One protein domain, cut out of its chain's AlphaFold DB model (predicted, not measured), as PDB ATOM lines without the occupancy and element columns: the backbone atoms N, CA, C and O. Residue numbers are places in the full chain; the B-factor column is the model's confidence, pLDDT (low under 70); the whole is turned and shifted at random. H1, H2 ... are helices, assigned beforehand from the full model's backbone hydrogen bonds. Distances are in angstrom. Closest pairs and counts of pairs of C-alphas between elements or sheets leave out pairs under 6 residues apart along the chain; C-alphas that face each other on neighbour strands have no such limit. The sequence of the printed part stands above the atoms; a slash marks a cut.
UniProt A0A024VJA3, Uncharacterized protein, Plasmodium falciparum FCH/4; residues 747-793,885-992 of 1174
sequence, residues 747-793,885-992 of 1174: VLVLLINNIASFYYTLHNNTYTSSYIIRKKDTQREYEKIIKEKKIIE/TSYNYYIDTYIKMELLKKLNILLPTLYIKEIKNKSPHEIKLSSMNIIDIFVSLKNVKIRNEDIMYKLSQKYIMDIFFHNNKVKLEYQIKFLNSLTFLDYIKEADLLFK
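What this domain is: This is residues 747 to 793 and 885 to 992 of the 1174 residues of an uncharacterized protein of Plasmodium falciparum FCH/4 (UniProt A0A024VJA3). A head of four short helices, H4 to H7, has two longer helices, H1 and H3, packed side by side along it with H1 on H4, and a long helical arm, H2, runs on from H1 away from the head. Within the head H4, H5 and H6 form an up-and-down bundle, each running against the one before it, and H7 packs on H5; residues 772 to 793 of H2 stick out with nothing beside them. The printed part has 155 residues with seven named helices, H1 to H7 in chain order, and no named strand: all helix. It is only just loose, close to extended, with a radius of gyration of the C-alphas of 22.0 A; the spans are 78 by 31 by 23 A, and the arm adds much of the length.

Where its parts are: H1, residues 747 to 765, begins at C-alpha 747 (-35.461, 5.796, -75.645) and is 26.6 A long. H2, residues 768 to 793, is 35.2 A long and ends at C-alpha 793 (-39.305, -25.851, -136.420). H3, residues 885 to 915, is the longest at 43.3 A. H4 is residues 927 to 940, 20.3 A; H5 residues 945 to 960, 21.6 A; H6 residues 968 to 980, 18.6 A. H7, residues 984 to 992, 12.1 A, ends at C-alpha 992 (-3.154, 0.128, -81.617).

How they stand to each other: H4 and H6 touch, closest at the C-alphas of Ile 931 and Phe 974, 5.9 A, at a shallow tilt of 28 degrees, the same way. H4 and H5 form a helical hairpin, with the C-alphas of Ile 930 and Leu 951 closest at 6.8 A. H5 and H6 are close but not clearly touching, with the C-alphas of Ile 959 and Gln 971 closest at 7.5 A. H5 touches H7, closest at the C-alphas of Ser 952 and Ala 987, 6.5 A, at a steep tilt of 51 degrees. H6 and H7 touch only at the corner, and only just, with 3 pairs of C-alphas within 8 A. H1 touches H4, closest at the C-alphas of Ala 756 and Ser 936, 5.1 A. H1 also touches H3, closest at the C-alphas of Tyr 759 and Lys 896, 6.0 A, at a shallow tilt of 25 degrees, opposite ways. H3 and H5 only just touch, with 3 pairs within 8 A, closest at the C-alphas of Tyr 911 and Ile 947, 6.3 A. H2 touches no helix. Every O i to N i+4 pair is within hydrogen-bond range in H1, H4, H5, H6 and H7; in H2 it is 20 of 22 and in H3 26 of 27.

The domain as a whole: The C-alphas of Glu 793 and Asn 963, the two farthest apart, are 79.3 A apart. Residues 794 to 884 are not printed, and C-alphas 793 and 885 are 35.1 A apart across this cut. Of the links that are printed whole, H3 to H4 is long, with 11 residues. The mean pLDDT of the printed part is 71.0; residues 763 to 793, 885 to 894 and 962 to 965 are under 70.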
ATOM      1  N   VAL A 747     -34.314   5.780 -74.724       77.31
ATOM      2  CA  VAL A 747     -35.461   5.796 -75.645       77.31
ATOM      3  C   VAL A 747     -34.979   6.026 -77.076       77.31
ATOM      4  O   VAL A 747     -35.451   5.367 -77.995       77.31
ATOM      5  N   LEU A 748     -33.984   6.896 -77.262       82.12
ATOM      6  CA  LEU A 748     -33.402   7.160 -78.575       82.12
ATOM      7  C   LEU A 748     -32.753   5.903 -79.179       82.12
ATOM      8  O   LEU A 748     -33.020   5.558 -80.328       82.12
ATOM      9  N   VAL A 749     -31.961   5.175 -78.386       83.56
ATOM     10  CA  VAL A 749     -31.343   3.906 -78.810       83.56
ATOM     11  C   VAL A 749     -32.392   2.821 -79.059       83.56
ATOM     12  O   VAL A 749     -32.309   2.106 -80.057       83.56
ATOM     13  N   LEU A 750     -33.419   2.737 -78.208       83.12
ATOM     14  CA  LEU A 750     -34.544   1.822 -78.395       83.12
ATOM     15  C   LEU A 750     -35.245   2.063 -79.742       83.12
ATOM     16  O   LEU A 750     -35.534   1.105 -80.458       83.12
ATOM     17  N   LEU A 751     -35.507   3.319 -80.113       83.56
ATOM     18  CA  LEU A 751     -36.140   3.660 -81.390       83.56
ATOM     19  C   LEU A 751     -35.266   3.269 -82.581       83.56
ATOM     20  O   LEU A 751     -35.762   2.628 -83.505       83.56
ATOM     21  N   ILE A 752     -33.968   3.590 -82.529       85.75
ATOM     22  CA  ILE A 752     -33.001   3.212 -83.569       85.75
ATOM     23  C   ILE A 752     -33.011   1.688 -83.773       85.75
ATOM     24  O   ILE A 752     -33.143   1.227 -84.906       85.75
ATOM     25  N   ASN A 753     -32.976   0.912 -82.685       86.50
ATOM     26  CA  ASN A 753     -32.980  -0.551 -82.739       86.50
ATOM     27  C   ASN A 753     -34.273  -1.132 -83.326       86.50
ATOM     28  O   ASN A 753     -34.230  -2.002 -84.199       86.50
ATOM     29  N   ASN A 754     -35.438  -0.636 -82.904       83.94
ATOM     30  CA  ASN A 754     -36.713  -1.153 -83.409       83.94
ATOM     31  C   ASN A 754     -36.974  -0.751 -84.873       83.94
ATOM     32  O   ASN A 754     -37.458  -1.582 -85.639       83.94
ATOM     33  N   ILE A 755     -36.606   0.468 -85.292       84.25
ATOM     34  CA  ILE A 755     -36.719   0.899 -86.697       84.25
ATOM     35  C   ILE A 755     -35.769   0.085 -87.587       84.25
ATOM     36  O   ILE A 755     -36.186  -0.420 -88.630       84.25
ATOM     37  N   ALA A 756     -34.516  -0.104 -87.161       82.81
ATOM     38  CA  ALA A 756     -33.543  -0.924 -87.880       82.81
ATOM     39  C   ALA A 756     -33.979  -2.393 -87.990       82.81
ATOM     40  O   ALA A 756     -33.825  -3.017 -89.041       82.81
ATOM     41  N   SER A 757     -34.559  -2.942 -86.921       82.06
ATOM     42  CA  SER A 757     -35.117  -4.296 -86.919       82.06
ATOM     43  C   SER A 757     -36.294  -4.420 -87.885       82.06
ATOM     44  O   SER A 757     -36.333  -5.366 -88.666       82.06
ATOM     45  N   PHE A 758     -37.208  -3.443 -87.897       79.00
ATOM     46  CA  PHE A 758     -38.327  -3.424 -88.840       79.00
ATOM     47  C   PHE A 758     -37.840  -3.351 -90.296       79.00
ATOM     48  O   PHE A 758     -38.267  -4.149 -91.130       79.00
ATOM     49  N   TYR A 759     -36.875  -2.476 -90.585       81.25
ATOM     50  CA  TYR A 759     -36.241  -2.384 -91.900       81.25
ATOM     51  C   TYR A 759     -35.629  -3.722 -92.345       81.25
ATOM     52  O   TYR A 759     -35.853  -4.177 -93.469       81.25
ATOM     53  N   TYR A 760     -34.890  -4.388 -91.453       78.00
ATOM     54  CA  TYR A 760     -34.268  -5.681 -91.734       78.00
ATOM     55  C   TYR A 760     -35.300  -6.788 -91.974       78.00
ATOM     56  O   TYR A 760     -35.151  -7.589 -92.897       78.00
ATOM     57  N   THR A 761     -36.387  -6.814 -91.202       72.06
ATOM     58  CA  THR A 761     -37.476  -7.772 -91.415       72.06
ATOM     59  C   THR A 761     -38.177  -7.548 -92.753       72.06
ATOM     60  O   THR A 761     -38.379  -8.515 -93.483       72.06
ATOM     61  N   LEU A 762     -38.459  -6.297 -93.139       70.12
ATOM     62  CA  LEU A 762     -38.971  -5.976 -94.479       70.12
ATOM     63  C   LEU A 762     -37.989  -6.383 -95.586       70.12
ATOM     64  O   LEU A 762     -38.396  -6.723 -96.693       70.12
ATOM     65  N   HIS A 763     -36.681  -6.330 -95.335       67.88
ATOM     66  CA  HIS A 763     -35.673  -6.779 -96.294       67.88
ATOM     67  C   HIS A 763     -35.657  -8.306 -96.457       67.88
ATOM     68  O   HIS A 763     -35.541  -8.800 -97.573       67.88
ATOM     69  N   ASN A 764     -35.831  -9.054 -95.367       62.09
ATOM     70  CA  ASN A 764     -35.833 -10.518 -95.398       62.09
ATOM     71  C   ASN A 764     -37.170 -11.124 -95.859       62.09
ATOM     72  O   ASN A 764     -37.178 -12.220 -96.420       62.09
ATOM     73  N   ASN A 765     -38.288 -10.435 -95.620       56.41
ATOM     74  CA  ASN A 765     -39.630 -10.916 -95.951       56.41
ATOM     75  C   ASN A 765     -40.110 -10.505 -97.356       56.41
ATOM     76  O   ASN A 765     -41.174 -10.966 -97.764       56.41
ATOM     77  N   THR A 766     -39.369  -9.679 -98.111       51.31
ATOM     78  CA  THR A 766     -39.787  -9.300 -99.473       51.31
ATOM     79  C   THR A 766     -39.944 -10.521-100.383       51.31
ATOM     80  O   THR A 766     -39.024 -11.329-100.523       51.31
ATOM     81  N   TYR A 767     -41.104 -10.596-101.048       47.19
ATOM     82  CA  TYR A 767     -41.567 -11.614-102.011       47.19
ATOM     83  C   TYR A 767     -40.599 -11.940-103.172       47.19
ATOM     84  O   TYR A 767     -40.835 -12.863-103.953       47.19
ATOM     85  N   THR A 768     -39.502 -11.198-103.305       38.59
ATOM     86  CA  THR A 768     -38.511 -11.340-104.370       38.59
ATOM     87  C   THR A 768     -37.705 -12.636-104.289       38.59
ATOM     88  O   THR A 768     -37.339 -13.161-105.335       38.59
ATOM     89  N   SER A 769     -37.454 -13.210-103.109       31.73
ATOM     90  CA  SER A 769     -36.596 -14.405-103.018       31.73
ATOM     91  C   SER A 769     -37.284 -15.709-103.437       31.73
ATOM     92  O   SER A 769     -36.607 -16.599-103.931       31.73
ATOM     93  N   SER A 770     -38.610 -15.832-103.310       32.84
ATOM     94  CA  SER A 770     -39.337 -17.066-103.657       32.84
ATOM     95  C   SER A 770     -39.996 -17.037-105.041       32.84
ATOM     96  O   SER A 770     -40.106 -18.082-105.683       32.84
ATOM     97  N   TYR A 771     -40.409 -15.865-105.542       30.16
ATOM     98  CA  TYR A 771     -41.128 -15.764-106.821       30.16
ATOM     99  C   TYR A 771     -40.216 -15.491-108.029       30.16
ATOM    100  O   TYR A 771     -40.532 -15.923-109.138       30.16
ATOM    101  N   ILE A 772     -39.051 -14.853-107.834       30.83
ATOM    102  CA  ILE A 772     -38.043 -14.709-108.904       30.83
ATOM    103  C   ILE A 772     -37.463 -16.079-109.288       30.83
ATOM    104  O   ILE A 772     -37.163 -16.294-110.460       30.83
ATOM    105  N   ILE A 773     -37.383 -17.026-108.346       29.02
ATOM    106  CA  ILE A 773     -36.963 -18.409-108.624       29.02
ATOM    107  C   ILE A 773     -37.994 -19.099-109.528       29.02
ATOM    108  O   ILE A 773     -37.635 -19.594-110.590       29.02
ATOM    109  N   ARG A 774     -39.294 -19.005-109.206       27.34
ATOM    110  CA  ARG A 774     -40.351 -19.580-110.058       27.34
ATOM    111  C   ARG A 774     -40.430 -18.942-111.436       27.34
ATOM    112  O   ARG A 774     -40.690 -19.668-112.387       27.34
ATOM    113  N   LYS A 775     -40.202 -17.628-111.571       28.50
ATOM    114  CA  LYS A 775     -40.115 -16.986-112.893       28.50
ATOM    115  C   LYS A 775     -38.849 -17.386-113.645       28.50
ATOM    116  O   LYS A 775     -38.954 -17.588-114.836       28.50
ATOM    117  N   LYS A 776     -37.693 -17.584-113.003       30.25
ATOM    118  CA  LYS A 776     -36.493 -18.079-113.702       30.25
ATOM    119  C   LYS A 776     -36.620 -19.534-114.151       30.25
ATOM    120  O   LYS A 776     -36.136 -19.843-115.230       30.25
ATOM    121  N   ASP A 777     -37.300 -20.386-113.389       29.11
ATOM    122  CA  ASP A 777     -37.507 -21.791-113.765       29.11
ATOM    123  C   ASP A 777     -38.594 -21.939-114.834       29.11
ATOM    124  O   ASP A 777     -38.371 -22.629-115.822       29.11
ATOM    125  N   THR A 778     -39.703 -21.197-114.727       30.27
ATOM    126  CA  THR A 778     -40.727 -21.151-115.790       30.27
ATOM    127  C   THR A 778     -40.230 -20.428-117.034       30.27
ATOM    128  O   THR A 778     -40.561 -20.839-118.130       30.27
ATOM    129  N   GLN A 779     -39.391 -19.398-116.920       31.34
ATOM    130  CA  GLN A 779     -38.790 -18.722-118.072       31.34
ATOM    131  C   GLN A 779     -37.664 -19.562-118.693       31.34
ATOM    132  O   GLN A 779     -37.535 -19.541-119.907       31.34
ATOM    133  N   ARG A 780     -36.942 -20.392-117.921       33.91
ATOM    134  CA  ARG A 780     -36.039 -21.438-118.445       33.91
ATOM    135  C   ARG A 780     -36.790 -22.607-119.074       33.91
ATOM    136  O   ARG A 780     -36.301 -23.148-120.055       33.91
ATOM    137  N   GLU A 781     -37.950 -22.997-118.550       33.97
ATOM    138  CA  GLU A 781     -38.833 -23.989-119.175       33.97
ATOM    139  C   GLU A 781     -39.482 -23.425-120.434       33.97
ATOM    140  O   GLU A 781     -39.476 -24.100-121.450       33.97
ATOM    141  N   TYR A 782     -39.941 -22.173-120.440       33.88
ATOM    142  CA  TYR A 782     -40.424 -21.501-121.644       33.88
ATOM    143  C   TYR A 782     -39.291 -21.267-122.645       33.88
ATOM    144  O   TYR A 782     -39.516 -21.442-123.829       33.88
ATOM    145  N   GLU A 783     -38.068 -20.948-122.220       36.16
ATOM    146  CA  GLU A 783     -36.901 -20.863-123.107       36.16
ATOM    147  C   GLU A 783     -36.450 -22.237-123.605       36.16
ATOM    148  O   GLU A 783     -36.003 -22.326-124.744       36.16
ATOM    149  N   LYS A 784     -36.598 -23.311-122.816       39.81
ATOM    150  CA  LYS A 784     -36.400 -24.699-123.264       39.81
ATOM    151  C   LYS A 784     -37.487 -25.123-124.240       39.81
ATOM    152  O   LYS A 784     -37.140 -25.640-125.282       39.81
ATOM    153  N   ILE A 785     -38.754 -24.805-123.985       40.94
ATOM    154  CA  ILE A 785     -39.891 -25.076-124.875       40.94
ATOM    155  C   ILE A 785     -39.798 -24.219-126.144       40.94
ATOM    156  O   ILE A 785     -40.147 -24.690-127.216       40.94
ATOM    157  N   ILE A 786     -39.302 -22.981-126.071       40.94
ATOM    158  CA  ILE A 786     -39.049 -22.117-127.235       40.94
ATOM    159  C   ILE A 786     -37.804 -22.594-127.987       40.94
ATOM    160  O   ILE A 786     -37.809 -22.547-129.209       40.94
ATOM    161  N   LYS A 787     -36.755 -23.086-127.313       41.72
ATOM    162  CA  LYS A 787     -35.593 -23.714-127.965       41.72
ATOM    163  C   LYS A 787     -35.956 -25.059-128.588       41.72
ATOM    164  O   LYS A 787     -35.542 -25.298-129.708       41.72
ATOM    165  N   GLU A 788     -36.767 -25.888-127.944       42.00
ATOM    166  CA  GLU A 788     -37.277 -27.157-128.472       42.00
ATOM    167  C   GLU A 788     -38.264 -26.917-129.614       42.00
ATOM    168  O   GLU A 788     -38.138 -27.561-130.644       42.00
ATOM    169  N   LYS A 789     -39.164 -25.928-129.514       42.03
ATOM    170  CA  LYS A 789     -40.015 -25.506-130.639       42.03
ATOM    171  C   LYS A 789     -39.198 -24.931-131.784       42.03
ATOM    172  O   LYS A 789     -39.461 -25.306-132.913       42.03
ATOM    173  N   LYS A 790     -38.166 -24.125-131.512       43.00
ATOM    174  CA  LYS A 790     -37.234 -23.648-132.542       43.00
ATOM    175  C   LYS A 790     -36.408 -24.785-133.136       43.00
ATOM    176  O   LYS A 790     -36.173 -24.751-134.324       43.00
ATOM    177  N   ILE A 791     -36.006 -25.808-132.379       45.12
ATOM    178  CA  ILE A 791     -35.275 -26.981-132.896       45.12
ATOM    179  C   ILE A 791     -36.207 -27.892-133.711       45.12
ATOM    180  O   ILE A 791     -35.794 -28.409-134.742       45.12
ATOM    181  N   ILE A 792     -37.469 -28.051-133.307       46.38
ATOM    182  CA  ILE A 792     -38.492 -28.806-134.048       46.38
ATOM    183  C   ILE A 792     -38.912 -28.042-135.316       46.38
ATOM    184  O   ILE A 792     -39.029 -28.651-136.374       46.38
ATOM    185  N   GLU A 793     -39.064 -26.718-135.256       44.66
ATOM    186  CA  GLU A 793     -39.305 -25.851-136.420       44.66
ATOM    187  C   GLU A 793     -38.088 -25.806-137.351       44.66
ATOM    188  O   GLU A 793     -38.271 -25.882-138.559       44.66
ATOM    189  N   THR A 885     -48.480  -7.688-107.713       36.81
ATOM    190  CA  THR A 885     -47.079  -7.866-107.301       36.81
ATOM    191  C   THR A 885     -46.178  -6.646-107.546       36.81
ATOM    192  O   THR A 885     -45.239  -6.446-106.774       36.81
ATOM    193  N   SER A 886     -46.453  -5.808-108.554       38.81
ATOM    194  CA  SER A 886     -45.659  -4.599-108.840       38.81
ATOM    195  C   SER A 886     -45.984  -3.456-107.867       38.81
ATOM    196  O   SER A 886     -45.079  -2.790-107.364       38.81
ATOM    197  N   TYR A 887     -47.264  -3.302-107.516       42.97
ATOM    198  CA  TYR A 887     -47.748  -2.356-106.504       42.97
ATOM    199  C   TYR A 887     -47.176  -2.661-105.111       42.97
ATOM    200  O   TYR A 887     -46.694  -1.778-104.402       42.97
ATOM    201  N   ASN A 888     -47.134  -3.945-104.762       47.81
ATOM    202  CA  ASN A 888     -46.620  -4.429-103.487       47.81
ATOM    203  C   ASN A 888     -45.117  -4.151-103.297       47.81
ATOM    204  O   ASN A 888     -44.667  -3.698-102.241       47.81
ATOM    205  N   TYR A 889     -44.338  -4.337-104.362       53.25
ATOM    206  CA  TYR A 889     -42.919  -3.992-104.373       53.25
ATOM    207  C   TYR A 889     -42.677  -2.484-104.170       53.25
ATOM    208  O   TYR A 889     -41.762  -2.101-103.440       53.25
ATOM    209  N   TYR A 890     -43.502  -1.625-104.778       54.78
ATOM    210  CA  TYR A 890     -43.395  -0.164-104.657       54.78
ATOM    211  C   TYR A 890     -43.658   0.340-103.228       54.78
ATOM    212  O   TYR A 890     -42.995   1.244-102.725       54.78
ATOM    213  N   ILE A 891     -44.606  -0.278-102.533       58.88
ATOM    214  CA  ILE A 891     -44.939   0.063-101.151       58.88
ATOM    215  C   ILE A 891     -43.821  -0.331-100.185       58.88
ATOM    216  O   ILE A 891     -43.418   0.466 -99.337       58.88
ATOM    217  N   ASP A 892     -43.310  -1.558-100.310       63.59
ATOM    218  CA  ASP A 892     -42.243  -2.051 -99.438       63.59
ATOM    219  C   ASP A 892     -40.974  -1.206 -99.611       63.59
ATOM    220  O   ASP A 892     -40.256  -0.949 -98.639       63.59
ATOM    221  N   THR A 893     -40.694  -0.747-100.835       65.56
ATOM    222  CA  THR A 893     -39.587   0.178-101.100       65.56
ATOM    223  C   THR A 893     -39.853   1.569-100.526       65.56
ATOM    224  O   THR A 893     -38.960   2.108 -99.872       65.56
ATOM    225  N   TYR A 894     -41.068   2.112-100.649       67.25
ATOM    226  CA  TYR A 894     -41.450   3.387-100.030       67.25
ATOM    227  C   TYR A 894     -41.267   3.376 -98.503       67.25
ATOM    228  O   TYR A 894     -40.609   4.255 -97.946       67.25
ATOM    229  N   ILE A 895     -41.765   2.348 -97.810       70.94
ATOM    230  CA  ILE A 895     -41.631   2.245 -96.347       70.94
ATOM    231  C   ILE A 895     -40.167   2.102 -95.952       70.94
ATOM    232  O   ILE A 895     -39.719   2.754 -95.011       70.94
ATOM    233  N   LYS A 896     -39.396   1.282 -96.676       76.00
ATOM    234  CA  LYS A 896     -37.948   1.166 -96.453       76.00
ATOM    235  C   LYS A 896     -37.263   2.525 -96.566       76.00
ATOM    236  O   LYS A 896     -36.440   2.845 -95.709       76.00
ATOM    237  N   MET A 897     -37.626   3.331 -97.564       76.94
ATOM    238  CA  MET A 897     -37.105   4.690 -97.717       76.94
ATOM    239  C   MET A 897     -37.505   5.595 -96.546       76.94
ATOM    240  O   MET A 897     -36.643   6.278 -95.997       76.94
ATOM    241  N   GLU A 898     -38.765   5.581 -96.112       75.75
ATOM    242  CA  GLU A 898     -39.231   6.391 -94.978       75.75
ATOM    243  C   GLU A 898     -38.580   5.987 -93.646       75.75
ATOM    244  O   GLU A 898     -38.168   6.844 -92.862       75.75
ATOM    245  N   LEU A 899     -38.401   4.688 -93.390       83.12
ATOM    246  CA  LEU A 899     -37.662   4.203 -92.219       83.12
ATOM    247  C   LEU A 899     -36.200   4.656 -92.256       83.12
ATOM    248  O   LEU A 899     -35.663   5.083 -91.233       83.12
ATOM    249  N   LEU A 900     -35.568   4.605 -93.431       82.56
ATOM    250  CA  LEU A 900     -34.186   5.035 -93.617       82.56
ATOM    251  C   LEU A 900     -34.035   6.552 -93.419       82.56
ATOM    252  O   LEU A 900     -33.109   6.978 -92.733       82.56
ATOM    253  N   LYS A 901     -34.985   7.367 -93.902       81.00
ATOM    254  CA  LYS A 901     -35.045   8.811 -93.599       81.00
ATOM    255  C   LYS A 901     -35.133   9.068 -92.093       81.00
ATOM    256  O   LYS A 901     -34.366   9.867 -91.566       81.00
ATOM    257  N   LYS A 902     -36.020   8.364 -91.377       82.00
ATOM    258  CA  LYS A 902     -36.162   8.501 -89.914       82.00
ATOM    259  C   LYS A 902     -34.879   8.106 -89.178       82.00
ATOM    260  O   LYS A 902     -34.460   8.816 -88.267       82.00
ATOM    261  N   LEU A 903     -34.220   7.019 -89.586       84.38
ATOM    262  CA  LEU A 903     -32.914   6.627 -89.038       84.38
ATOM    263  C   LEU A 903     -31.842   7.690 -89.285       84.38
ATOM    264  O   LEU A 903     -31.091   8.012 -88.367       84.38
ATOM    265  N   ASN A 904     -31.819   8.279 -90.480       81.56
ATOM    266  CA  ASN A 904     -30.903   9.362 -90.833       81.56
ATOM    267  C   ASN A 904     -31.171  10.668 -90.070       81.56
ATOM    268  O   ASN A 904     -30.309  11.535 -90.072       81.56
ATOM    269  N   ILE A 905     -32.304  10.811 -89.375       81.75
ATOM    270  CA  ILE A 905     -32.556  11.910 -88.426       81.75
ATOM    271  C   ILE A 905     -32.112  11.512 -87.009       81.75
ATOM    272  O   ILE A 905     -31.446  12.279 -86.304       81.75
ATOM    273  N   LEU A 906     -32.449  10.292 -86.577       83.94
ATOM    274  CA  LEU A 906     -32.171   9.802 -85.222       83.94
ATOM    275  C   LEU A 906     -30.677   9.594 -84.956       83.94
ATOM    276  O   LEU A 906     -30.206   9.934 -83.872       83.94
ATOM    277  N   LEU A 907     -29.932   9.057 -85.927       84.62
ATOM    278  CA  LEU A 907     -28.497   8.795 -85.788       84.62
ATOM    279  C   LEU A 907     -27.697  10.100 -85.582       84.62
ATOM    280  O   LEU A 907     -26.979  10.184 -84.583       84.62
ATOM    281  N   PRO A 908     -27.855  11.158 -86.407       82.88
ATOM    282  CA  PRO A 908     -27.233  12.453 -86.131       82.88
ATOM    283  C   PRO A 908     -27.709  13.097 -84.828       82.88
ATOM    284  O   PRO A 908     -26.903  13.692 -84.119       82.88
ATOM    285  N   THR A 909     -28.987  12.952 -84.464       82.12
ATOM    286  CA  THR A 909     -29.506  13.483 -83.190       82.12
ATOM    287  C   THR A 909     -28.825  12.823 -81.989       82.12
ATOM    288  O   THR A 909     -28.410  13.513 -81.057       82.12
ATOM    289  N   LEU A 910     -28.658  11.496 -82.024       84.12
ATOM    290  CA  LEU A 910     -27.895  10.743 -81.028       84.12
ATOM    291  C   LEU A 910     -26.447  11.229 -80.981       84.12
ATOM    292  O   LEU A 910     -25.913  11.458 -79.896       84.12
ATOM    293  N   TYR A 911     -25.829  11.424 -82.149       83.31
ATOM    294  CA  TYR A 911     -24.466  11.926 -82.233       83.31
ATOM    295  C   TYR A 911     -24.340  13.304 -81.578       83.31
ATOM    296  O   TYR A 911     -23.553  13.459 -80.653       83.31
ATOM    297  N   ILE A 912     -25.153  14.284 -81.972       81.75
ATOM    298  CA  ILE A 912     -25.074  15.662 -81.468       81.75
ATOM    299  C   ILE A 912     -25.358  15.736 -79.962       81.75
ATOM    300  O   ILE A 912     -24.606  16.391 -79.243       81.75
ATOM    301  N   LYS A 913     -26.411  15.067 -79.467       79.94
ATOM    302  CA  LYS A 913     -26.820  15.166 -78.055       79.94
ATOM    303  C   LYS A 913     -25.906  14.364 -77.118       79.94
ATOM    304  O   LYS A 913     -25.543  14.831 -76.036       79.94
ATOM    305  N   GLU A 914     -25.511  13.152 -77.508       81.69
ATOM    306  CA  GLU A 914     -24.879  12.193 -76.589       81.69
ATOM    307  C   GLU A 914     -23.394  11.918 -76.850       81.69
ATOM    308  O   GLU A 914     -22.725  11.428 -75.939       81.69
ATOM    309  N   ILE A 915     -22.860  12.247 -78.033       82.50
ATOM    310  CA  ILE A 915     -21.515  11.813 -78.460       82.50
ATOM    311  C   ILE A 915     -20.600  12.990 -78.848       82.50
ATOM    312  O   ILE A 915     -19.417  12.992 -78.502       82.50
ATOM    313  N   LYS A 916     -21.118  13.992 -79.562       83.75
ATOM    314  CA  LYS A 916     -20.353  15.108 -80.125       83.75
ATOM    315  C   LYS A 916     -19.692  15.912 -79.007       83.75
ATOM    316  O   LYS A 916     -20.307  16.188 -77.982       83.75
ATOM    317  N   ASN A 917     -18.425  16.272 -79.216       76.44
ATOM    318  CA  ASN A 917     -17.580  17.027 -78.280       76.44
ATOM    319  C   ASN A 917     -17.377  16.390 -76.890       76.44
ATOM    320  O   ASN A 917     -16.788  17.029 -76.028       76.44
ATOM    321  N   LYS A 918     -17.801  15.137 -76.675       78.94
ATOM    322  CA  LYS A 918     -17.577  14.403 -75.424       78.94
ATOM    323  C   LYS A 918     -16.346  13.509 -75.527       78.94
ATOM    324  O   LYS A 918     -16.069  12.897 -76.572       78.94
ATOM    325  N   SER A 919     -15.599  13.409 -74.432       75.94
ATOM    326  CA  SER A 919     -14.552  12.395 -74.290       75.94
ATOM    327  C   SER A 919     -15.176  10.994 -74.125       75.94
ATOM    328  O   SER A 919     -16.329  10.871 -73.700       75.94
ATOM    329  N   PRO A 920     -14.455   9.895 -74.428       71.88
ATOM    330  CA  PRO A 920     -14.985   8.536 -74.260       71.88
ATOM    331  C   PRO A 920     -15.523   8.233 -72.850       71.88
ATOM    332  O   PRO A 920     -16.471   7.456 -72.701       71.88
ATOM    333  N   HIS A 921     -14.960   8.871 -71.818       71.25
ATOM    334  CA  HIS A 921     -15.397   8.734 -70.426       71.25
ATOM    335  C   HIS A 921     -16.679   9.525 -70.119       71.25
ATOM    336  O   HIS A 921     -17.488   9.079 -69.311       71.25
ATOM    337  N   GLU A 922     -16.914  10.647 -70.803       75.06
ATOM    338  CA  GLU A 922     -18.110  11.490 -70.638       75.06
ATOM    339  C   GLU A 922     -19.354  10.938 -71.343       75.06
ATOM    340  O   GLU A 922     -20.482  11.303 -70.999       75.06
ATOM    341  N   ILE A 923     -19.184  10.046 -72.322       80.75
ATOM    342  CA  ILE A 923     -20.303   9.387 -73.003       80.75
ATOM    343  C   ILE A 923     -21.026   8.472 -72.000       80.75
ATOM    344  O   ILE A 923     -20.521   7.412 -71.621       80.75
ATOM    345  N   LYS A 924     -22.245   8.843 -71.593       78.62
ATOM    346  CA  LYS A 924     -23.048   8.124 -70.583       78.62
ATOM    347  C   LYS A 924     -23.860   6.938 -71.148       78.62
ATOM    348  O   LYS A 924     -24.861   6.553 -70.539       78.62
ATOM    349  N   LEU A 925     -23.502   6.383 -72.308       83.06
ATOM    350  CA  LEU A 925     -24.173   5.212 -72.897       83.06
ATOM    351  C   LEU A 925     -23.679   3.911 -72.245       83.06
ATOM    352  O   LEU A 925     -22.481   3.751 -72.019       83.06
ATOM    353  N   SER A 926     -24.602   2.989 -71.950       84.06
ATOM    354  CA  SER A 926     -24.274   1.658 -71.419       84.06
ATOM    355  C   SER A 926     -23.687   0.750 -72.508       84.06
ATOM    356  O   SER A 926     -23.899   0.981 -73.700       84.06
ATOM    357  N   SER A 927     -23.012  -0.334 -72.113       82.75
ATOM    358  CA  SER A 927     -22.506  -1.342 -73.056       82.75
ATOM    359  C   SER A 927     -23.616  -1.921 -73.940       82.75
ATOM    360  O   SER A 927     -23.424  -2.056 -75.142       82.75
ATOM    361  N   MET A 928     -24.795  -2.196 -73.371       84.94
ATOM    362  CA  MET A 928     -25.956  -2.690 -74.120       84.94
ATOM    363  C   MET A 928     -26.429  -1.677 -75.169       84.94
ATOM    364  O   MET A 928     -26.638  -2.056 -76.317       84.94
ATOM    365  N   ASN A 929     -26.507  -0.389 -74.813       87.19
ATOM    366  CA  ASN A 929     -26.906   0.658 -75.755       87.19
ATOM    367  C   ASN A 929     -25.944   0.742 -76.947       87.19
ATOM    368  O   ASN A 929     -26.376   0.907 -78.083       87.19
ATOM    369  N   ILE A 930     -24.637   0.624 -76.690       87.25
ATOM    370  CA  ILE A 930     -23.615   0.649 -77.743       87.25
ATOM    371  C   ILE A 930     -23.803  -0.544 -78.685       87.25
ATOM    372  O   ILE A 930     -23.838  -0.352 -79.899       87.25
ATOM    373  N   ILE A 931     -23.994  -1.756 -78.152       89.12
ATOM    374  CA  ILE A 931     -24.259  -2.944 -78.978       89.12
ATOM    375  C   ILE A 931     -25.516  -2.786 -79.818       89.12
ATOM    376  O   ILE A 931     -25.469  -3.075 -81.011       89.12
ATOM    377  N   ASP A 932     -26.612  -2.309 -79.232       86.88
ATOM    378  CA  ASP A 932     -27.864  -2.113 -79.959       86.88
ATOM    379  C   ASP A 932     -27.682  -1.139 -81.130       86.88
ATOM    380  O   ASP A 932     -28.195  -1.400 -82.217       86.88
ATOM    381  N   ILE A 933     -26.882  -0.076 -80.974       88.69
ATOM    382  CA  ILE A 933     -26.532   0.836 -82.077       88.69
ATOM    383  C   ILE A 933     -25.751   0.098 -83.174       88.69
ATOM    384  O   ILE A 933     -26.114   0.195 -84.345       88.69
ATOM    385  N   PHE A 934     -24.716  -0.676 -82.832       86.62
ATOM    386  CA  PHE A 934     -23.929  -1.421 -83.828       86.62
ATOM    387  C   PHE A 934     -24.752  -2.495 -84.551       86.62
ATOM    388  O   PHE A 934     -24.636  -2.641 -85.769       86.62
ATOM    389  N   VAL A 935     -25.623  -3.211 -83.837       84.69
ATOM    390  CA  VAL A 935     -26.568  -4.168 -84.434       84.69
ATOM    391  C   VAL A 935     -27.564  -3.446 -85.343       84.69
ATOM    392  O   VAL A 935     -27.881  -3.948 -86.419       84.69
ATOM    393  N   SER A 936     -28.010  -2.245 -84.972       85.88
ATOM    394  CA  SER A 936     -28.895  -1.427 -85.810       85.88
ATOM    395  C   SER A 936     -28.222  -1.016 -87.118       85.88
ATOM    396  O   SER A 936     -28.790  -1.212 -88.191       85.88
ATOM    397  N   LEU A 937     -26.988  -0.505 -87.047       83.31
ATOM    398  CA  LEU A 937     -26.193  -0.143 -88.224       83.31
ATOM    399  C   LEU A 937     -25.970  -1.354 -89.136       83.31
ATOM    400  O   LEU A 937     -26.177  -1.264 -90.347       83.31
ATOM    401  N   LYS A 938     -25.642  -2.511 -88.545       82.06
ATOM    402  CA  LYS A 938     -25.506  -3.796 -89.241       82.06
ATOM    403  C   LYS A 938     -26.791  -4.181 -89.982       82.06
ATOM    404  O   LYS A 938     -26.742  -4.509 -91.165       82.06
ATOM    405  N   ASN A 939     -27.933  -4.127 -89.301       79.88
ATOM    406  CA  ASN A 939     -29.236  -4.521 -89.842       79.88
ATOM    407  C   ASN A 939     -29.670  -3.656 -91.037       79.88
ATOM    408  O   ASN A 939     -30.293  -4.163 -91.969       79.88
ATOM    409  N   VAL A 940     -29.308  -2.371 -91.036       76.94
ATOM    410  CA  VAL A 940     -29.662  -1.416 -92.105       76.94
ATOM    411  C   VAL A 940     -28.556  -1.298 -93.163       76.94
ATOM    412  O   VAL A 940     -28.793  -0.757 -94.238       76.94
ATOM    413  N   LYS A 941     -27.370  -1.867 -92.906       77.88
ATOM    414  CA  LYS A 941     -26.161  -1.763 -93.744       77.88
ATOM    415  C   LYS A 941     -25.687  -0.312 -93.936       77.88
ATOM    416  O   LYS A 941     -25.240   0.054 -95.017       77.88
ATOM    417  N   ILE A 942     -25.778   0.509 -92.886       77.31
ATOM    418  CA  ILE A 942     -25.303   1.904 -92.888       77.31
ATOM    419  C   ILE A 942     -23.965   1.994 -92.156       77.31
ATOM    420  O   ILE A 942     -23.835   1.510 -91.031       77.31
ATOM    421  N   ARG A 943     -22.994   2.678 -92.768       76.44
ATOM    422  CA  ARG A 943     -21.731   3.068 -92.129       76.44
ATOM    423  C   ARG A 943     -21.817   4.533 -91.729       76.44
ATOM    424  O   ARG A 943     -21.808   5.407 -92.586       76.44
ATOM    425  N   ASN A 944     -21.941   4.798 -90.432       81.00
ATOM    426  CA  ASN A 944     -21.827   6.149 -89.894       81.00
ATOM    427  C   ASN A 944     -20.486   6.249 -89.164       81.00
ATOM    428  O   ASN A 944     -20.381   5.858 -87.999       81.00
ATOM    429  N   GLU A 945     -19.461   6.697 -89.886       80.94
ATOM    430  CA  GLU A 945     -18.068   6.655 -89.432       80.94
ATOM    431  C   GLU A 945     -17.850   7.429 -88.131       80.94
ATOM    432  O   GLU A 945     -17.175   6.916 -87.245       80.94
ATOM    433  N   ASP A 946     -18.485   8.588 -87.953       81.88
ATOM    434  CA  ASP A 946     -18.345   9.415 -86.747       81.88
ATOM    435  C   ASP A 946     -18.859   8.711 -85.483       81.88
ATOM    436  O   ASP A 946     -18.184   8.659 -84.444       81.88
ATOM    437  N   ILE A 947     -20.065   8.137 -85.568       85.50
ATOM    438  CA  ILE A 947     -20.669   7.374 -84.470       85.50
ATOM    439  C   ILE A 947     -19.832   6.125 -84.201       85.50
ATOM    440  O   ILE A 947     -19.498   5.839 -83.047       85.50
ATOM    441  N   MET A 948     -19.473   5.390 -85.255       86.19
ATOM    442  CA  MET A 948     -18.690   4.162 -85.140       86.19
ATOM    443  C   MET A 948     -17.312   4.432 -84.541       86.19
ATOM    444  O   MET A 948     -16.904   3.689 -83.652       86.19
ATOM    445  N   TYR A 949     -16.638   5.512 -84.935       88.06
ATOM    446  CA  TYR A 949     -15.336   5.917 -84.416       88.06
ATOM    447  C   TYR A 949     -15.404   6.189 -82.914       88.06
ATOM    448  O   TYR A 949     -14.728   5.520 -82.133       88.06
ATOM    449  N   LYS A 950     -16.269   7.116 -82.477       85.69
ATOM    450  CA  LYS A 950     -16.373   7.519 -81.062       85.69
ATOM    451  C   LYS A 950     -16.872   6.395 -80.156       85.69
ATOM    452  O   LYS A 950     -16.360   6.228 -79.046       85.69
ATOM    453  N   LEU A 951     -17.853   5.610 -80.605       88.56
ATOM    454  CA  LEU A 951     -18.360   4.491 -79.812       88.56
ATOM    455  C   LEU A 951     -17.370   3.326 -79.771       88.56
ATOM    456  O   LEU A 951     -17.187   2.756 -78.697       88.56
ATOM    457  N   SER A 952     -16.679   3.012 -80.874       88.94
ATOM    458  CA  SER A 952     -15.599   2.011 -80.863       88.94
ATOM    459  C   SER A 952     -14.458   2.452 -79.958       88.94
ATOM    460  O   SER A 952     -13.939   1.642 -79.198       88.94
ATOM    461  N   GLN A 953     -14.121   3.745 -79.965       87.19
ATOM    462  CA  GLN A 953     -13.114   4.332 -79.087       87.19
ATOM    463  C   GLN A 953     -13.408   4.032 -77.610       87.19
ATOM    464  O   GLN A 953     -12.555   3.511 -76.894       87.19
ATOM    465  N   LYS A 954     -14.635   4.326 -77.165       86.50
ATOM    466  CA  LYS A 954     -15.097   4.033 -75.805       86.50
ATOM    467  C   LYS A 954     -15.138   2.532 -75.530       86.50
ATOM    468  O   LYS A 954     -14.592   2.074 -74.535       86.50
ATOM    469  N   TYR A 955     -15.769   1.767 -76.414       88.00
ATOM    470  CA  TYR A 955     -16.053   0.358 -76.166       88.00
ATOM    471  C   TYR A 955     -14.782  -0.505 -76.150       88.00
ATOM    472  O   TYR A 955     -14.653  -1.392 -75.313       88.00
ATOM    473  N   ILE A 956     -13.797  -0.205 -77.002       87.56
ATOM    474  CA  ILE A 956     -12.474  -0.847 -76.969       87.56
ATOM    475  C   ILE A 956     -11.736  -0.491 -75.669       87.56
ATOM    476  O   ILE A 956     -11.135  -1.370 -75.048       87.56
ATOM    477  N   MET A 957     -11.809   0.765 -75.211       81.50
ATOM    478  CA  MET A 957     -11.242   1.161 -73.914       81.50
ATOM    479  C   MET A 957     -11.879   0.387 -72.754       81.50
ATOM    480  O   MET A 957     -11.163  -0.145 -71.902       81.50
ATOM    481  N   ASP A 958     -13.205   0.241 -72.766       82.56
ATOM    482  CA  ASP A 958     -13.954  -0.506 -71.753       82.56
ATOM    483  C   ASP A 958     -13.620  -2.011 -71.760       82.56
ATOM    484  O   ASP A 958     -13.501  -2.617 -70.697       82.56
ATOM    485  N   ILE A 959     -13.423  -2.625 -72.936       83.94
ATOM    486  CA  ILE A 959     -13.074  -4.053 -73.048       83.94
ATOM    487  C   ILE A 959     -11.646  -4.328 -72.566       83.94
ATOM    488  O   ILE A 959     -11.421  -5.295 -71.843       83.94
ATOM    489  N   PHE A 960     -10.659  -3.534 -72.995       79.06
ATOM    490  CA  PHE A 960      -9.248  -3.905 -72.831       79.06
ATOM    491  C   PHE A 960      -8.520  -3.177 -71.702       79.06
ATOM    492  O   PHE A 960      -7.509  -3.695 -71.220       79.06
ATOM    493  N   PHE A 961      -8.993  -1.996 -71.299       73.19
ATOM    494  CA  PHE A 961      -8.239  -1.084 -70.436       73.19
ATOM    495  C   PHE A 961      -8.956  -0.722 -69.124       73.19
ATOM    496  O   PHE A 961      -8.276  -0.302 -68.189       73.19
ATOM    497  N   HIS A 962     -10.270  -0.961 -69.001       68.38
ATOM    498  CA  HIS A 962     -11.040  -0.743 -67.767       68.38
ATOM    499  C   HIS A 962     -11.667  -2.041 -67.220       68.38
ATOM    500  O   HIS A 962     -12.802  -2.375 -67.539       68.38
ATOM    501  N   ASN A 963     -10.934  -2.764 -66.359       55.81
ATOM    502  CA  ASN A 963     -11.400  -3.870 -65.495       55.81
ATOM    503  C   ASN A 963     -12.544  -4.768 -66.033       55.81
ATOM    504  O   ASN A 963     -13.488  -5.030 -65.293       55.81
ATOM    505  N   ASN A 964     -12.468  -5.250 -67.286       57.75
ATOM    506  CA  ASN A 964     -13.330  -6.289 -67.888       57.75
ATOM    507  C   ASN A 964     -14.819  -6.278 -67.449       57.75
ATOM    508  O   ASN A 964     -15.414  -7.334 -67.241       57.75
ATOM    509  N   LYS A 965     -15.459  -5.106 -67.302       64.31
ATOM    510  CA  LYS A 965     -16.861  -5.026 -66.828       64.31
ATOM    511  C   LYS A 965     -17.895  -5.372 -67.909       64.31
ATOM    512  O   LYS A 965     -19.090  -5.447 -67.628       64.31
ATOM    513  N   VAL A 966     -17.460  -5.572 -69.154       79.38
ATOM    514  CA  VAL A 966     -18.331  -5.850 -70.304       79.38
ATOM    515  C   VAL A 966     -18.567  -7.355 -70.442       79.38
ATOM    516  O   VAL A 966     -17.612  -8.121 -70.551       79.38
ATOM    517  N   LYS A 967     -19.832  -7.793 -70.509       86.06
ATOM    518  CA  LYS A 967     -20.194  -9.209 -70.719       86.06
ATOM    519  C   LYS A 967     -19.612  -9.754 -72.032       86.06
ATOM    520  O   LYS A 967     -19.741  -9.109 -73.071       86.06
ATOM    521  N   LEU A 968     -19.063 -10.972 -72.006       85.50
ATOM    522  CA  LEU A 968     -18.436 -11.629 -73.166       85.50
ATOM    523  C   LEU A 968     -19.378 -11.733 -74.384       85.50
ATOM    524  O   LEU A 968     -18.955 -11.508 -75.515       85.50
ATOM    525  N   GLU A 969     -20.672 -11.982 -74.157       85.50
ATOM    526  CA  GLU A 969     -21.697 -11.998 -75.214       85.50
ATOM    527  C   GLU A 969     -21.748 -10.674 -75.995       85.50
ATOM    528  O   GLU A 969     -21.835 -10.664 -77.225       85.50
ATOM    529  N   TYR A 970     -21.660  -9.545 -75.292       88.62
ATOM    530  CA  TYR A 970     -21.678  -8.221 -75.906       88.62
ATOM    531  C   TYR A 970     -20.380  -7.938 -76.663       88.62
ATOM    532  O   TYR A 970     -20.420  -7.328 -77.728       88.62
ATOM    533  N   GLN A 971     -19.238  -8.417 -76.169       88.75
ATOM    534  CA  GLN A 971     -17.957  -8.302 -76.874       88.75
ATOM    535  C   GLN A 971     -17.998  -9.046 -78.223       88.75
ATOM    536  O   GLN A 971     -17.636  -8.486 -79.257       88.75
ATOM    537  N   ILE A 972     -18.535 -10.272 -78.244       86.19
ATOM    538  CA  ILE A 972     -18.681 -11.079 -79.469       86.19
ATOM    539  C   ILE A 972     -19.663 -10.434 -80.456       86.19
ATOM    540  O   ILE A 972     -19.368 -10.342 -81.648       86.19
ATOM    541  N   LYS A 973     -20.812  -9.934 -79.975       87.06
ATOM    542  CA  LYS A 973     -21.789  -9.209 -80.810       87.06
ATOM    543  C   LYS A 973     -21.193  -7.947 -81.438       87.06
ATOM    544  O   LYS A 973     -21.445  -7.690 -82.614       87.06
ATOM    545  N   PHE A 974     -20.389  -7.195 -80.686       89.06
ATOM    546  CA  PHE A 974     -19.684  -6.012 -81.183       89.06
ATOM    547  C   PHE A 974     -18.731  -6.357 -82.323       89.06
ATOM    548  O   PHE A 974     -18.864  -5.815 -83.416       89.06
ATOM    549  N   LEU A 975     -17.818  -7.304 -82.094       85.38
ATOM    550  CA  LEU A 975     -16.793  -7.668 -83.073       85.38
ATOM    551  C   LEU A 975     -17.417  -8.252 -84.347       85.38
ATOM    552  O   LEU A 975     -17.029  -7.859 -85.441       85.38
ATOM    553  N   ASN A 976     -18.461  -9.079 -84.225       82.81
ATOM    554  CA  ASN A 976     -19.235  -9.561 -85.378       82.81
ATOM    555  C   ASN A 976     -20.010  -8.460 -86.123       82.81
ATOM    556  O   ASN A 976     -20.386  -8.646 -87.280       82.81
ATOM    557  N   SER A 977     -20.334  -7.348 -85.463       82.00
ATOM    558  CA  SER A 977     -20.999  -6.214 -86.115       82.00
ATOM    559  C   SER A 977     -19.986  -5.337 -86.843       82.00
ATOM    560  O   SER A 977     -20.253  -4.921 -87.965       82.00
ATOM    561  N   LEU A 978     -18.800  -5.129 -86.259       79.81
ATOM    562  CA  LEU A 978     -17.680  -4.460 -86.925       79.81
ATOM    563  C   LEU A 978     -17.227  -5.209 -88.178       79.81
ATOM    564  O   LEU A 978     -16.969  -4.569 -89.193       79.81
ATOM    565  N   THR A 979     -17.156  -6.543 -88.115       74.00
ATOM    566  CA  THR A 979     -16.777  -7.369 -89.267       74.00
ATOM    567  C   THR A 979     -17.775  -7.244 -90.403       74.00
ATOM    568  O   THR A 979     -17.379  -7.020 -91.535       74.00
ATOM    569  N   PHE A 980     -19.072  -7.304 -90.103       74.50
ATOM    570  CA  PHE A 980     -20.117  -7.164 -91.114       74.50
ATOM    571  C   PHE A 980     -20.195  -5.755 -91.719       74.50
ATOM    572  O   PHE A 980     -20.612  -5.588 -92.863       74.50
ATOM    573  N   LEU A 981     -19.837  -4.730 -90.946       74.19
ATOM    574  CA  LEU A 981     -19.796  -3.343 -91.406       74.19
ATOM    575  C   LEU A 981     -18.465  -2.979 -92.088       74.19
ATOM    576  O   LEU A 981     -18.293  -1.816 -92.434       74.19
ATOM    577  N   ASP A 982     -17.552  -3.936 -92.278       76.31
ATOM    578  CA  ASP A 982     -16.170  -3.758 -92.749       76.31
ATOM    579  C   ASP A 982     -15.371  -2.667 -92.004       76.31
ATOM    580  O   ASP A 982     -14.521  -2.017 -92.598       76.31
ATOM    581  N   TYR A 983     -15.611  -2.473 -90.700       78.81
ATOM    582  CA  TYR A 983     -14.959  -1.433 -89.877       78.81
ATOM    583  C   TYR A 983     -13.890  -1.988 -88.915       78.81
ATOM    584  O   TYR A 983     -13.474  -1.350 -87.945       78.81
ATOM    585  N   ILE A 984     -13.463  -3.240 -89.116       80.00
ATOM    586  CA  ILE A 984     -12.459  -3.879 -88.246       80.00
ATOM    587  C   ILE A 984     -11.117  -3.159 -88.348       80.00
ATOM    588  O   ILE A 984     -10.428  -3.036 -87.341       80.00
ATOM    589  N   LYS A 985     -10.721  -2.712 -89.547       79.88
ATOM    590  CA  LYS A 985      -9.391  -2.131 -89.781       79.88
ATOM    591  C   LYS A 985      -9.228  -0.813 -89.023       79.88
ATOM    592  O   LYS A 985      -8.214  -0.591 -88.371       79.88
ATOM    593  N   GLU A 986     -10.254   0.023 -89.049       81.25
ATOM    594  CA  GLU A 986     -10.333   1.300 -88.347       81.25
ATOM    595  C   GLU A 986     -10.378   1.083 -86.829       81.25
ATOM    596  O   GLU A 986      -9.657   1.742 -86.074       81.25
ATOM    597  N   ALA A 987     -11.159   0.101 -86.372       83.69
ATOM    598  CA  ALA A 987     -11.184  -0.313 -84.972       83.69
ATOM    599  C   ALA A 987      -9.826  -0.869 -84.493       83.69
ATOM    600  O   ALA A 987      -9.417  -0.617 -83.358       83.69
ATOM    601  N   ASP A 988      -9.101  -1.589 -85.351       82.50
ATOM    602  CA  ASP A 988      -7.760  -2.112 -85.074       82.50
ATOM    603  C   ASP A 988      -6.722  -0.986 -84.950       82.50
ATOM    604  O   ASP A 988      -5.912  -0.980 -84.022       82.50
ATOM    605  N   LEU A 989      -6.789   0.023 -85.825       83.38
ATOM    606  CA  LEU A 989      -5.967   1.230 -85.717       83.38
ATOM    607  C   LEU A 989      -6.235   1.966 -84.398       83.38
ATOM    608  O   LEU A 989      -5.292   2.313 -83.686       83.38
ATOM    609  N   LEU A 990      -7.507   2.140 -84.023       83.19
ATOM    610  CA  LEU A 990      -7.887   2.710 -82.727       83.19
ATOM    611  C   LEU A 990      -7.278   1.919 -81.566       83.19
ATOM    612  O   LEU A 990      -6.628   2.501 -80.695       83.19
ATOM    613  N   PHE A 991      -7.420   0.594 -81.573       83.81
ATOM    614  CA  PHE A 991      -6.843  -0.280 -80.556       83.81
ATOM    615  C   PHE A 991      -5.320  -0.115 -80.433       83.81
ATOM    616  O   PHE A 991      -4.808   0.097 -79.328       83.81
ATOM    617  N   LYS A 992      -4.603  -0.112 -81.564       81.50
ATOM    618  CA  LYS A 992      -3.154   0.128 -81.617       81.50
ATOM    619  C   LYS A 992      -2.783   1.474 -80.996       81.50
ATOM    620  O   LYS A 992      -1.868   1.530 -80.176       81.50
TER     621      LYS A 992